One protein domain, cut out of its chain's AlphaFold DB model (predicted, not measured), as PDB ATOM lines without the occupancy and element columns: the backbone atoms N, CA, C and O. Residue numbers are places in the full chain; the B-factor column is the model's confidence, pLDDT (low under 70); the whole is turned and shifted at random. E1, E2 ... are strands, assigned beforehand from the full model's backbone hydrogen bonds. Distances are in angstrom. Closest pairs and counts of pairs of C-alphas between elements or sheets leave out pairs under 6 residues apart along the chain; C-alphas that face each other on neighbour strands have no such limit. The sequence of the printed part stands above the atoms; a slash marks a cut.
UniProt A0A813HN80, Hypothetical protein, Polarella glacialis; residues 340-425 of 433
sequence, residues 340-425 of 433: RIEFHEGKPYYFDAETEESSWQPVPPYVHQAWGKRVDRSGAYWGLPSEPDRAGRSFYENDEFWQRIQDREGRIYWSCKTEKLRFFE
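Overview. This is residues 340 to 425 of the 433 residues of the protein "Hypothetical protein" of Polarella glacialis (UniProt A0A813HN80). What is the main picture? Three small, separate sheets are strung out in a row along a loose rod: the hairpin E1 and E2 at one end, the sheet of E6, E7 and E8 in the middle, and the sheet of E3, E4 and E5 at the other end. From E2 the long link of residues 353 to 371 runs past the middle sheet to E3, and after E5 the chain comes back to make that sheet. What is it built of? The printed part has 86 residues with eight named strands, E1 to E8 in chain order, and no named helix; the class is all strand, with 36 of the 86 residues in named elements, under half, and the sheets E1 - E2, E3 - E4 - E5 and E6 - E7 - E8 are antiparallel. How large is it? It is loose, with a radius of gyration of the C-alphas of 15.7 A, and spans 54 by 26 by 21 A.

Along the chain. Where do the first strands lie? E1 is residues 340 to 344, 13.1 A long, from C-alpha 340 at (165.504, 194.315, 228.209). E2, the longest by residues, is residues 347 to 352, 16.7 A. Where are the others? E3 is residues 372 to 375, beginning at C-alpha 372 at (189.373, 197.634, 224.313), E4 residues 380 to 383 and E5 residues 394 to 396. E6 is residues 402 to 406, 13.3 A, E7 residues 412 to 416, 13.8 A, and E8 residues 421 to 424, ending at C-alpha 424 at (178.976, 197.033, 226.712).

Arrangement. How is each sheet paired? E1 and E2 form an antiparallel hairpin at 140 degrees, with N 342 and O 349 2.8 A apart, and residues 350 to 351 of E2 also pair, antiparallel, with residues 358 to 359. E3, E4 and E5 are a meander, each strand the antiparallel neighbour of the one before, with N 374 and O 381 2.8 A apart and N 382 and O 395 2.8 A apart. E6, E7 and E8 are a second meander, with N 405 and O 413 2.8 A apart and N 414 and O 423 2.8 A apart. How do the sheets stand to each other? Among the pairs that are apart are E1 and E7, E2 and E3, and E4 and E7. The closest C-alphas of E5 and E6, those of Phe 395 and Trp 402, are 7.9 A apart.

Size, cuts and confidence. How far does it reach? The two C-alphas farthest apart, those of Glu 345 and Arg 377, are 54.0 A apart. Is there a cut or a long link? The printed part has no cut, and the link E2 to E3 of 19 residues is long. Where is confidence low? The mean pLDDT of the printed part is 80.3, and residue 365, residues 368 to 370 and residues 385 to 392 are under 70.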
ATOM      1  N   ARG A 340     166.101 194.401 226.872       83.75
ATOM      2  CA  ARG A 340     165.504 194.315 228.209       83.75
ATOM      3  C   ARG A 340     164.393 193.273 228.274       83.75
ATOM      4  O   ARG A 340     163.854 192.871 227.247       83.75
ATOM      5  N   ILE A 341     164.058 192.847 229.489       82.50
ATOM      6  CA  ILE A 341     162.922 191.958 229.757       82.50
ATOM      7  C   ILE A 341     161.773 192.804 230.303       82.50
ATOM      8  O   ILE A 341     161.928 193.506 231.302       82.50
ATOM      9  N   GLU A 342     160.619 192.714 229.660       84.50
ATOM     10  CA  GLU A 342     159.353 193.281 230.120       84.50
ATOM     11  C   GLU A 342     158.361 192.148 230.409       84.50
ATOM     12  O   GLU A 342     158.561 191.015 229.983       84.50
ATOM     13  N   PHE A 343     157.307 192.417 231.182       83.31
ATOM     14  CA  PHE A 343     156.322 191.401 231.554       83.31
ATOM     15  C   PHE A 343     154.939 191.804 231.060       83.31
ATOM     16  O   PHE A 343     154.459 192.894 231.365       83.31
ATOM     17  N   HIS A 344     154.279 190.894 230.352       77.12
ATOM     18  CA  HIS A 344     152.895 191.039 229.919       77.12
ATOM     19  C   HIS A 344     152.108 189.810 230.376       77.12
ATOM     20  O   HIS A 344     152.504 188.677 230.110       77.12
ATOM     21  N   GLU A 345     151.019 190.025 231.122       83.88
ATOM     22  CA  GLU A 345     150.190 188.951 231.707       83.88
ATOM     23  C   GLU A 345     150.990 187.931 232.546       83.88
ATOM     24  O   GLU A 345     150.720 186.731 232.546       83.88
ATOM     25  N   GLY A 346     152.021 188.405 233.251       79.25
ATOM     26  CA  GLY A 346     152.897 187.551 234.061       79.25
ATOM     27  C   GLY A 346     153.907 186.722 233.258       79.25
ATOM     28  O   GLY A 346     154.653 185.946 233.852       79.25
ATOM     29  N   LYS A 347     153.976 186.894 231.933       76.31
ATOM     30  CA  LYS A 347     154.973 186.256 231.064       76.31
ATOM     31  C   LYS A 347     156.049 187.265 230.653       76.31
ATOM     32  O   LYS A 347     155.690 188.370 230.241       76.31
ATOM     33  N   PRO A 348     157.346 186.915 230.743       80.56
ATOM     34  CA  PRO A 348     158.403 187.779 230.243       80.56
ATOM     35  C   PRO A 348     158.402 187.799 228.708       80.56
ATOM     36  O   PRO A 348     158.253 186.756 228.070       80.56
ATOM     37  N   TYR A 349     158.623 188.970 228.127       82.69
ATOM     38  CA  TYR A 349     159.012 189.158 226.734       82.69
ATOM     39  C   TYR A 349     160.260 190.039 226.668       82.69
ATOM     40  O   TYR A 349     160.557 190.812 227.577       82.69
ATOM     41  N   TYR A 350     161.019 189.885 225.596       85.75
ATOM     42  CA  TYR A 350     162.274 190.575 225.354       85.75
ATOM     43  C   TYR A 350     162.006 191.735 224.407       85.75
ATOM     44  O   TYR A 350     161.323 191.563 223.398       85.75
ATOM     45  N   PHE A 351     162.525 192.909 224.734       86.88
ATOM     46  CA  PHE A 351     162.336 194.121 223.952       86.88
ATOM     47  C   PHE A 351     163.681 194.790 223.682       86.88
ATOM     48  O   PHE A 351     164.465 195.002 224.610       86.88
ATOM     49  N   ASP A 352     163.935 195.147 222.430       88.69
ATOM     50  CA  ASP A 352     165.082 195.944 222.015       88.69
ATOM     51  C   ASP A 352     164.723 197.433 222.106       88.69
ATOM     52  O   ASP A 352     163.860 197.941 221.392       88.69
ATOM     53  N   ALA A 353     165.394 198.155 223.002       82.81
ATOM     54  CA  ALA A 353     165.167 199.575 223.243       82.81
ATOM     55  C   ALA A 353     165.501 200.484 222.055       82.81
ATOM     56  O   ALA A 353     165.049 201.627 222.027       82.81
ATOM     57  N   GLU A 354     166.319 200.013 221.121       81.25
ATOM     58  CA  GLU A 354     166.831 200.804 220.009       81.25
ATOM     59  C   GLU A 354     166.147 200.503 218.681       81.25
ATOM     60  O   GLU A 354     166.008 201.422 217.872       81.25
ATOM     61  N   THR A 355     165.763 199.247 218.434       83.56
ATOM     62  CA  THR A 355     164.978 198.867 217.243       83.56
ATOM     63  C   THR A 355     163.477 198.833 217.505       83.56
ATOM     64  O   THR A 355     162.711 198.726 216.554       83.56
ATOM     65  N   GLU A 356     163.058 198.945 218.771       86.00
ATOM     66  CA  GLU A 356     161.670 198.764 219.218       86.00
ATOM     67  C   GLU A 356     161.098 197.376 218.877       86.00
ATOM     68  O   GLU A 356     159.883 197.174 218.813       86.00
ATOM     69  N   GLU A 357     161.973 196.391 218.675       83.25
ATOM     70  CA  GLU A 357     161.583 195.015 218.397       83.25
ATOM     71  C   GLU A 357     161.162 194.309 219.685       83.25
ATOM     72  O   GLU A 357     161.794 194.447 220.731       83.25
ATOM     73  N   SER A 358     160.096 193.512 219.607       85.81
ATOM     74  CA  SER A 358     159.637 192.671 220.711       85.81
ATOM     75  C   SER A 358     159.646 191.203 220.299       85.81
ATOM     76  O   SER A 358     159.285 190.851 219.178       85.81
ATOM     77  N   SER A 359     160.071 190.336 221.214       77.81
ATOM     78  CA  SER A 359     160.117 188.894 221.016       77.81
ATOM     79  C   SER A 359     159.692 188.169 222.284       77.81
ATOM     80  O   SER A 359     160.165 188.452 223.381       77.81
ATOM     81  N   TRP A 360     158.820 187.178 222.134       80.56
ATOM     82  CA  TRP A 360     158.458 186.266 223.223       80.56
ATOM     83  C   TRP A 360     159.508 185.171 223.452       80.56
ATOM     84  O   TRP A 360     159.444 184.447 224.444       80.56
ATOM     85  N   GLN A 361     160.468 185.036 222.536       76.38
ATOM     86  CA  GLN A 361     161.560 184.080 222.643       76.38
ATOM     87  C   GLN A 361     162.781 184.730 223.308       76.38
ATOM     88  O   GLN A 361     163.069 185.895 223.025       76.38
ATOM     89  N   PRO A 362     163.526 183.987 224.146       72.56
ATOM     90  CA  PRO A 362     164.785 184.463 224.698       72.56
ATOM     91  C   PRO A 362     165.764 184.876 223.610       72.56
ATOM     92  O   PRO A 362     166.060 184.097 222.704       72.56
ATOM     93  N   VAL A 363     166.294 186.091 223.728       77.38
ATOM     94  CA  VAL A 363     167.409 186.508 222.884       77.38
ATOM     95  C   VAL A 363     168.680 185.752 223.256       77.38
ATOM     96  O   VAL A 363     168.880 185.437 224.435       77.38
ATOM     97  N   PRO A 364     169.555 185.467 222.274       72.50
ATOM     98  CA  PRO A 364     170.847 184.869 222.554       72.50
ATOM     99  C   PRO A 364     171.610 185.677 223.613       72.50
ATOM    100  O   PRO A 364     171.588 186.913 223.571       72.50
ATOM    101  N   PRO A 365     172.296 185.004 224.553       69.88
ATOM    102  CA  PRO A 365     173.102 185.690 225.547       69.88
ATOM    103  C   PRO A 365     174.208 186.493 224.858       69.88
ATOM    104  O   PRO A 365     174.826 186.049 223.887       69.88
ATOM    105  N   TYR A 366     174.455 187.689 225.373       76.69
ATOM    106  CA  TYR A 366     175.452 188.596 224.849       76.69
ATOM    107  C   TYR A 366     176.860 188.064 225.074       76.69
ATOM    108  O   TYR A 366     177.352 188.017 226.198       76.69
ATOM    109  N   VAL A 367     177.545 187.728 223.987       71.94
ATOM    110  CA  VAL A 367     178.975 187.428 224.032       71.94
ATOM    111  C   VAL A 367     179.741 188.741 223.937       71.94
ATOM    112  O   VAL A 367     179.720 189.408 222.900       71.94
ATOM    113  N   HIS A 368     180.428 189.107 225.020       67.88
ATOM    114  CA  HIS A 368     181.222 190.327 225.061       67.88
ATOM    115  C   HIS A 368     182.331 190.280 224.010       67.88
ATOM    116  O   HIS A 368     183.270 189.488 224.099       67.88
ATOM    117  N   GLN A 369     182.241 191.149 223.009       68.06
ATOM    118  CA  GLN A 369     183.314 191.294 222.032       68.06
ATOM    119  C   GLN A 369     184.515 191.977 222.692       68.06
ATOM    120  O   GLN A 369     184.333 192.864 223.517       68.06
ATOM    121  N   ALA A 370     185.744 191.581 222.356       69.94
ATOM    122  CA  ALA A 370     186.975 192.036 223.022       69.94
ATOM    123  C   ALA A 370     187.364 193.506 222.724       69.94
ATOM    124  O   ALA A 370     188.539 193.830 222.562       69.94
ATOM    125  N   TRP A 371     186.383 194.402 222.624       79.50
ATOM    126  CA  TRP A 371     186.575 195.834 222.470       79.50
ATOM    127  C   TRP A 371     187.374 196.378 223.649       79.50
ATOM    128  O   TRP A 371     186.975 196.258 224.805       79.50
ATOM    129  N   GLY A 372     188.519 196.975 223.338       80.19
ATOM    130  CA  GLY A 372     189.373 197.634 224.313       80.19
ATOM    131  C   GLY A 372     189.462 199.122 224.025       80.19
ATOM    132  O   GLY A 372     189.699 199.520 222.880       80.19
ATOM    133  N   LYS A 373     189.329 199.933 225.076       82.75
ATOM    134  CA  LYS A 373     189.638 201.361 225.021       82.75
ATOM    135  C   LYS A 373     191.150 201.566 224.968       82.75
ATOM    136  O   LYS A 373     191.905 200.982 225.746       82.75
ATOM    137  N   ARG A 374     191.592 202.402 224.039       82.12
ATOM    138  CA  ARG A 374     192.985 202.774 223.781       82.12
ATOM    139  C   ARG A 374     193.053 204.286 223.593       82.12
ATOM    140  O   ARG A 374     192.036 204.935 223.370       82.12
ATOM    141  N   VAL A 375     194.241 204.860 223.726       86.06
ATOM    142  CA  VAL A 375     194.458 206.301 223.552       86.06
ATOM    143  C   VAL A 375     195.710 206.497 222.713       86.06
ATOM    144  O   VAL A 375     196.740 205.881 222.991       86.06
ATOM    145  N   ASP A 376     195.616 207.338 221.689       85.12
ATOM    146  CA  ASP A 376     196.735 207.751 220.849       85.12
ATOM    147  C   ASP A 376     196.896 209.287 220.865       85.12
ATOM    148  O   ASP A 376     196.368 209.980 221.736       85.12
ATOM    149  N   ARG A 377     197.668 209.841 219.919       86.31
ATOM    150  CA  ARG A 377     197.842 211.301 219.787       86.31
ATOM    151  C   ARG A 377     196.584 212.025 219.295       86.31
ATOM    152  O   ARG A 377     196.506 213.239 219.453       86.31
ATOM    153  N   SER A 378     195.655 211.299 218.687       84.19
ATOM    154  CA  SER A 378     194.434 211.813 218.068       84.19
ATOM    155  C   SER A 378     193.251 211.774 219.041       84.19
ATOM    156  O   SER A 378     192.321 212.566 218.905       84.19
ATOM    157  N   GLY A 379     193.296 210.897 220.047       86.06
ATOM    158  CA  GLY A 379     192.326 210.835 221.135       86.06
ATOM    159  C   GLY A 379     192.136 209.424 221.686       86.06
ATOM    160  O   GLY A 379     192.936 208.518 221.458       86.06
ATOM    161  N   ALA A 380     191.056 209.240 222.445       87.56
ATOM    162  CA  ALA A 380     190.619 207.919 222.870       87.56
ATOM    163  C   ALA A 380     189.846 207.217 221.743       87.56
ATOM    164  O   ALA A 380     189.013 207.830 221.070       87.56
ATOM    165  N   TYR A 381     190.113 205.928 221.556       84.88
ATOM    166  CA  TYR A 381     189.462 205.086 220.561       84.88
ATOM    167  C   TYR A 381     189.198 203.686 221.110       84.88
ATOM    168  O   TYR A 381     189.934 203.170 221.953       84.88
ATOM    169  N   TRP A 382     188.142 203.061 220.617       85.75
ATOM    170  CA  TRP A 382     187.796 201.677 220.890       85.75
ATOM    171  C   TRP A 382     188.213 200.824 219.709       85.75
ATOM    172  O   TRP A 382     188.023 201.205 218.556       85.75
ATOM    173  N   GLY A 383     188.785 199.657 219.977       80.38
ATOM    174  CA  GLY A 383     189.137 198.723 218.919       80.38
ATOM    175  C   GLY A 383     189.109 197.287 219.395       80.38
ATOM    176  O   GLY A 383     189.454 196.990 220.543       80.38
ATOM    177  N   LEU A 384     188.725 196.397 218.487       80.25
ATOM    178  CA  LEU A 384     188.944 194.969 218.668       80.25
ATOM    179  C   LEU A 384     190.455 194.677 218.695       80.25
ATOM    180  O   LEU A 384     191.245 195.445 218.131       80.25
ATOM    181  N   PRO A 385     190.895 193.582 219.338       68.19
ATOM    182  CA  PRO A 385     192.277 193.149 219.251       68.19
ATOM    183  C   PRO A 385     192.599 192.933 217.772       68.19
ATOM    184  O   PRO A 385     191.815 192.328 217.042       68.19
ATOM    185  N   SER A 386     193.720 193.483 217.316       58.84
ATOM    186  CA  SER A 386     194.186 193.281 215.952       58.84
ATOM    187  C   SER A 386     194.541 191.807 215.770       58.84
ATOM    188  O   SER A 386     195.602 191.368 216.213       58.84
ATOM    189  N   GLU A 387     193.645 191.047 215.147       56.09
ATOM    190  CA  GLU A 387     193.983 189.760 214.542       56.09
ATOM    191  C   GLU A 387     195.042 190.017 213.453       56.09
ATOM    192  O   GLU A 387     194.913 190.990 212.706       56.09
ATOM    193  N   PRO A 388     196.092 189.186 213.338       52.72
ATOM    194  CA  PRO A 388     197.222 189.441 212.441       52.72
ATOM    195  C   PRO A 388     196.842 189.535 210.953       52.72
ATOM    196  O   PRO A 388     197.635 190.043 210.168       52.72
ATOM    197  N   ASP A 389     195.639 189.090 210.581       47.19
ATOM    198  CA  ASP A 389     195.187 188.962 209.191       47.19
ATOM    199  C   ASP A 389     193.934 189.801 208.861       47.19
ATOM    200  O   ASP A 389     193.334 189.680 207.793       47.19
ATOM    201  N   ARG A 390     193.485 190.666 209.783       50.44
ATOM    202  CA  ARG A 390     192.305 191.512 209.561       50.44
ATOM    203  C   ARG A 390     192.548 192.906 210.122       50.44
ATOM    204  O   ARG A 390     192.933 193.051 211.279       50.44
ATOM    205  N   ALA A 391     192.280 193.940 209.319       55.22
ATOM    206  CA  ALA A 391     192.225 195.310 209.819       55.22
ATOM    207  C   ALA A 391     191.257 195.343 211.012       55.22
ATOM    208  O   ALA A 391     190.058 195.092 210.858       55.22
ATOM    209  N   GLY A 392     191.804 195.543 212.214       64.56
ATOM    210  CA  GLY A 392     191.021 195.583 213.441       64.56
ATOM    211  C   GLY A 392     189.958 196.666 213.314       64.56
ATOM    212  O   GLY A 392     190.262 197.792 212.924       64.56
ATOM    213  N   ARG A 393     188.702 196.321 213.602       76.19
ATOM    214  CA  ARG A 393     187.613 197.298 213.606       76.19
ATOM    215  C   ARG A 393     187.853 198.247 214.785       76.19
ATOM    216  O   ARG A 393     187.994 197.779 215.916       76.19
ATOM    217  N   SER A 394     187.950 199.549 214.520       83.50
ATOM    218  CA  SER A 394     188.200 200.575 215.537       83.50
ATOM    219  C   SER A 394     187.500 201.887 215.209       83.50
ATOM    220  O   SER A 394     187.403 202.233 214.035       83.50
ATOM    221  N   PHE A 395     187.087 202.631 216.232       87.06
ATOM    222  CA  PHE A 395     186.456 203.946 216.105       87.06
ATOM    223  C   PHE A 395     186.884 204.868 217.253       87.06
ATOM    224  O   PHE A 395     187.234 204.399 218.337       87.06
ATOM    225  N   TYR A 396     186.869 206.181 217.025       87.19
ATOM    226  CA  TYR A 396     187.185 207.174 218.057       87.19
ATOM    227  C   TYR A 396     185.949 207.513 218.892       87.19
ATOM    228  O   TYR A 396     184.837 207.480 218.385       87.19
ATOM    229  N   GLU A 397     186.117 207.915 220.155       87.19
ATOM    230  CA  GLU A 397     184.969 208.286 221.013       87.19
ATOM    231  C   GLU A 397     184.164 209.485 220.480       87.19
ATOM    232  O   GLU A 397     183.008 209.660 220.846       87.19
ATOM    233  N   ASN A 398     184.773 210.286 219.600       85.12
ATOM    234  CA  ASN A 398     184.156 211.443 218.949       85.12
ATOM    235  C   ASN A 398     183.563 211.111 217.566       85.12
ATOM    236  O   ASN A 398     183.253 212.026 216.805       85.12
ATOM    237  N   ASP A 399     183.487 209.832 217.197       86.81
ATOM    238  CA  ASP A 399     182.930 209.398 215.918       86.81
ATOM    239  C   ASP A 399     181.402 209.589 215.902       86.81
ATOM    240  O   ASP A 399     180.697 209.097 216.781       86.81
ATOM    241  N   GLU A 400     180.879 210.301 214.898       87.44
ATOM    242  CA  GLU A 400     179.452 210.641 214.782       87.44
ATOM    243  C   GLU A 400     178.551 209.413 214.580       87.44
ATOM    244  O   GLU A 400     177.347 209.470 214.852       87.44
ATOM    245  N   PHE A 401     179.112 208.292 214.116       87.19
ATOM    246  CA  PHE A 401     178.361 207.055 213.901       87.19
ATOM    247  C   PHE A 401     178.197 206.217 215.174       87.19
ATOM    248  O   PHE A 401     177.376 205.294 215.189       87.19
ATOM    249  N   TRP A 402     178.940 206.544 216.235       89.69
ATOM    250  CA  TRP A 402     178.951 205.807 217.491       89.69
ATOM    251  C   TRP A 402     178.337 206.623 218.622       89.69
ATOM    252  O   TRP A 402     178.702 207.766 218.882       89.69
ATOM    253  N   GLN A 403     177.396 206.011 219.336       90.50
ATOM    254  CA  GLN A 403     176.722 206.627 220.472       90.50
ATOM    255  C   GLN A 403     177.022 205.851 221.746       90.50
ATOM    256  O   GLN A 403     176.875 204.631 221.792       90.50
ATOM    257  N   ARG A 404     177.403 206.584 222.793       90.75
ATOM    258  CA  ARG A 404     177.555 206.059 224.149       90.75
ATOM    259  C   ARG A 404     176.238 206.223 224.901       90.75
ATOM    260  O   ARG A 404     175.814 207.347 225.162       90.75
ATOM    261  N   ILE A 405     175.596 205.111 225.236       89.50
ATOM    262  CA  ILE A 405     174.251 205.056 225.816       89.50
ATOM    263  C   ILE A 405     174.326 204.382 227.188       89.50
ATOM    264  O   ILE A 405     175.129 203.476 227.404       89.50
ATOM    265  N   GLN A 406     173.502 204.838 228.129       87.94
ATOM    266  CA  GLN A 406     173.318 204.197 229.428       87.94
ATOM    267  C   GLN A 406     171.938 203.534 229.466       87.94
ATOM    268  O   GLN A 406     170.937 204.183 229.153       87.94
ATOM    269  N   ASP A 407     171.887 202.251 229.818       83.56
ATOM    270  CA  ASP A 407     170.629 201.521 229.974       83.56
ATOM    271  C   ASP A 407     169.930 201.845 231.311       83.56
ATOM    272  O   ASP A 407     170.429 202.613 232.141       83.56
ATOM    273  N   ARG A 408     168.731 201.285 231.516       75.62
ATOM    274  CA  ARG A 408     167.940 201.522 232.738       75.62
ATOM    275  C   ARG A 408     168.579 200.896 233.974       75.62
ATOM    276  O   ARG A 408     168.351 201.374 235.083       75.62
ATOM    277  N   GLU A 409     169.367 199.847 233.782       78.38
ATOM    278  CA  GLU A 409     170.168 199.188 234.808       78.38
ATOM    279  C   GLU A 409     171.447 199.976 235.152       78.38
ATOM    280  O   GLU A 409     172.179 199.600 236.068       78.38
ATOM    281  N   GLY A 410     171.709 201.085 234.454       81.06
ATOM    282  CA  GLY A 410     172.852 201.961 234.667       81.06
ATOM    283  C   GLY A 410     174.140 201.494 233.986       81.06
ATOM    284  O   GLY A 410     175.167 202.159 234.153       81.06
ATOM    285  N   ARG A 411     174.106 200.401 233.213       82.94
ATOM    286  CA  ARG A 411     175.239 199.911 232.420       82.94
ATOM    287  C   ARG A 411     175.412 200.780 231.188       82.94
ATOM    288  O   ARG A 411     174.453 201.260 230.589       82.94
ATOM    289  N   ILE A 412     176.661 200.961 230.799       86.50
ATOM    290  CA  ILE A 412     177.024 201.800 229.666       86.50
ATOM    291  C   ILE A 412     177.358 200.896 228.495       86.50
ATOM    292  O   ILE A 412     177.993 199.856 228.669       86.50
ATOM    293  N   TYR A 413     176.928 201.276 227.303       89.44
ATOM    294  CA  TYR A 413     177.221 200.543 226.090       89.44
ATOM    295  C   TYR A 413     177.357 201.481 224.890       89.44
ATOM    296  O   TYR A 413     176.845 202.600 224.875       89.44
ATOM    297  N   TRP A 414     178.083 201.012 223.887       89.94
ATOM    298  CA  TRP A 414     178.290 201.697 222.623       89.94
ATOM    299  C   TRP A 414     177.383 201.089 221.562       89.94
ATOM    300  O   TRP A 414     177.289 199.865 221.466       89.94
ATOM    301  N   SER A 415     176.731 201.937 220.768       90.19
ATOM    302  CA  SER A 415     175.878 201.538 219.648       90.19
ATOM    303  C   SER A 415     176.273 202.267 218.368       90.19
ATOM    304  O   SER A 415     176.423 203.490 218.359       90.19
ATOM    305  N   CYS A 416     176.413 201.508 217.283       88.50
ATOM    306  CA  CYS A 416     176.528 202.009 215.922       88.50
ATOM    307  C   CYS A 416     175.332 201.517 215.109       88.50
ATOM    308  O   CYS A 416     175.256 200.344 214.723       88.50
ATOM    309  N   LYS A 417     174.394 202.425 214.823       83.31
ATOM    310  CA  LYS A 417     173.163 202.103 214.082       83.31
ATOM    311  C   LYS A 417     173.450 201.691 212.640       83.31
ATOM    312  O   LYS A 417     172.809 200.776 212.131       83.31
ATOM    313  N   THR A 418     174.434 202.328 212.004       84.38
ATOM    314  CA  THR A 418     174.820 202.050 210.613       84.38
ATOM    315  C   THR A 418     175.379 200.639 210.452       84.38
ATOM    316  O   THR A 418     175.050 199.952 209.489       84.38
ATOM    317  N   GLU A 419     176.186 200.179 211.410       81.81
ATOM    318  CA  GLU A 419     176.793 198.843 211.376       81.81
ATOM    319  C   GLU A 419     175.976 197.776 212.117       81.81
ATOM    320  O   GLU A 419     176.372 196.611 212.127       81.81
ATOM    321  N   LYS A 420     174.851 198.158 212.742       83.00
ATOM    322  CA  LYS A 420     174.064 197.309 213.654       83.00
ATOM    323  C   LYS A 420     174.942 196.626 214.714       83.00
ATOM    324  O   LYS A 420     174.744 195.458 215.046       83.00
ATOM    325  N   LEU A 421     175.936 197.352 215.227       84.81
ATOM    326  CA  LEU A 421     176.870 196.853 216.232       84.81
ATOM    327  C   LEU A 421     176.604 197.489 217.583       84.81
ATOM    328  O   LEU A 421     176.432 198.703 217.679       84.81
ATOM    329  N   ARG A 422     176.640 196.663 218.631       87.12
ATOM    330  CA  ARG A 422     176.547 197.126 220.011       87.12
ATOM    331  C   ARG A 422     177.459 196.329 220.931       87.12
ATOM    332  O   ARG A 422     177.590 195.111 220.775       87.12
ATOM    333  N   PHE A 423     178.062 196.993 221.911       87.00
ATOM    334  CA  PHE A 423     178.822 196.316 222.961       87.00
ATOM    335  C   PHE A 423     178.822 197.089 224.276       87.00
ATOM    336  O   PHE A 423     178.746 198.314 224.270       87.00
ATOM    337  N   PHE A 424     178.899 196.381 225.405       85.88
ATOM    338  CA  PHE A 424     178.976 197.033 226.712       85.88
ATOM    339  C   PHE A 424     180.342 197.691 226.918       85.88
ATOM    340  O   PHE A 424     181.385 197.152 226.562       85.88
ATOM    341  N   GLU A 425     180.336 198.871 227.523       84.62
ATOM    342  CA  GLU A 425     181.542 199.484 228.052       84.62
ATOM    343  C   GLU A 425     181.921 198.743 229.331       84.62
ATOM    344  O   GLU A 425     181.191 198.727 230.323       84.62
TER     345      GLU A 425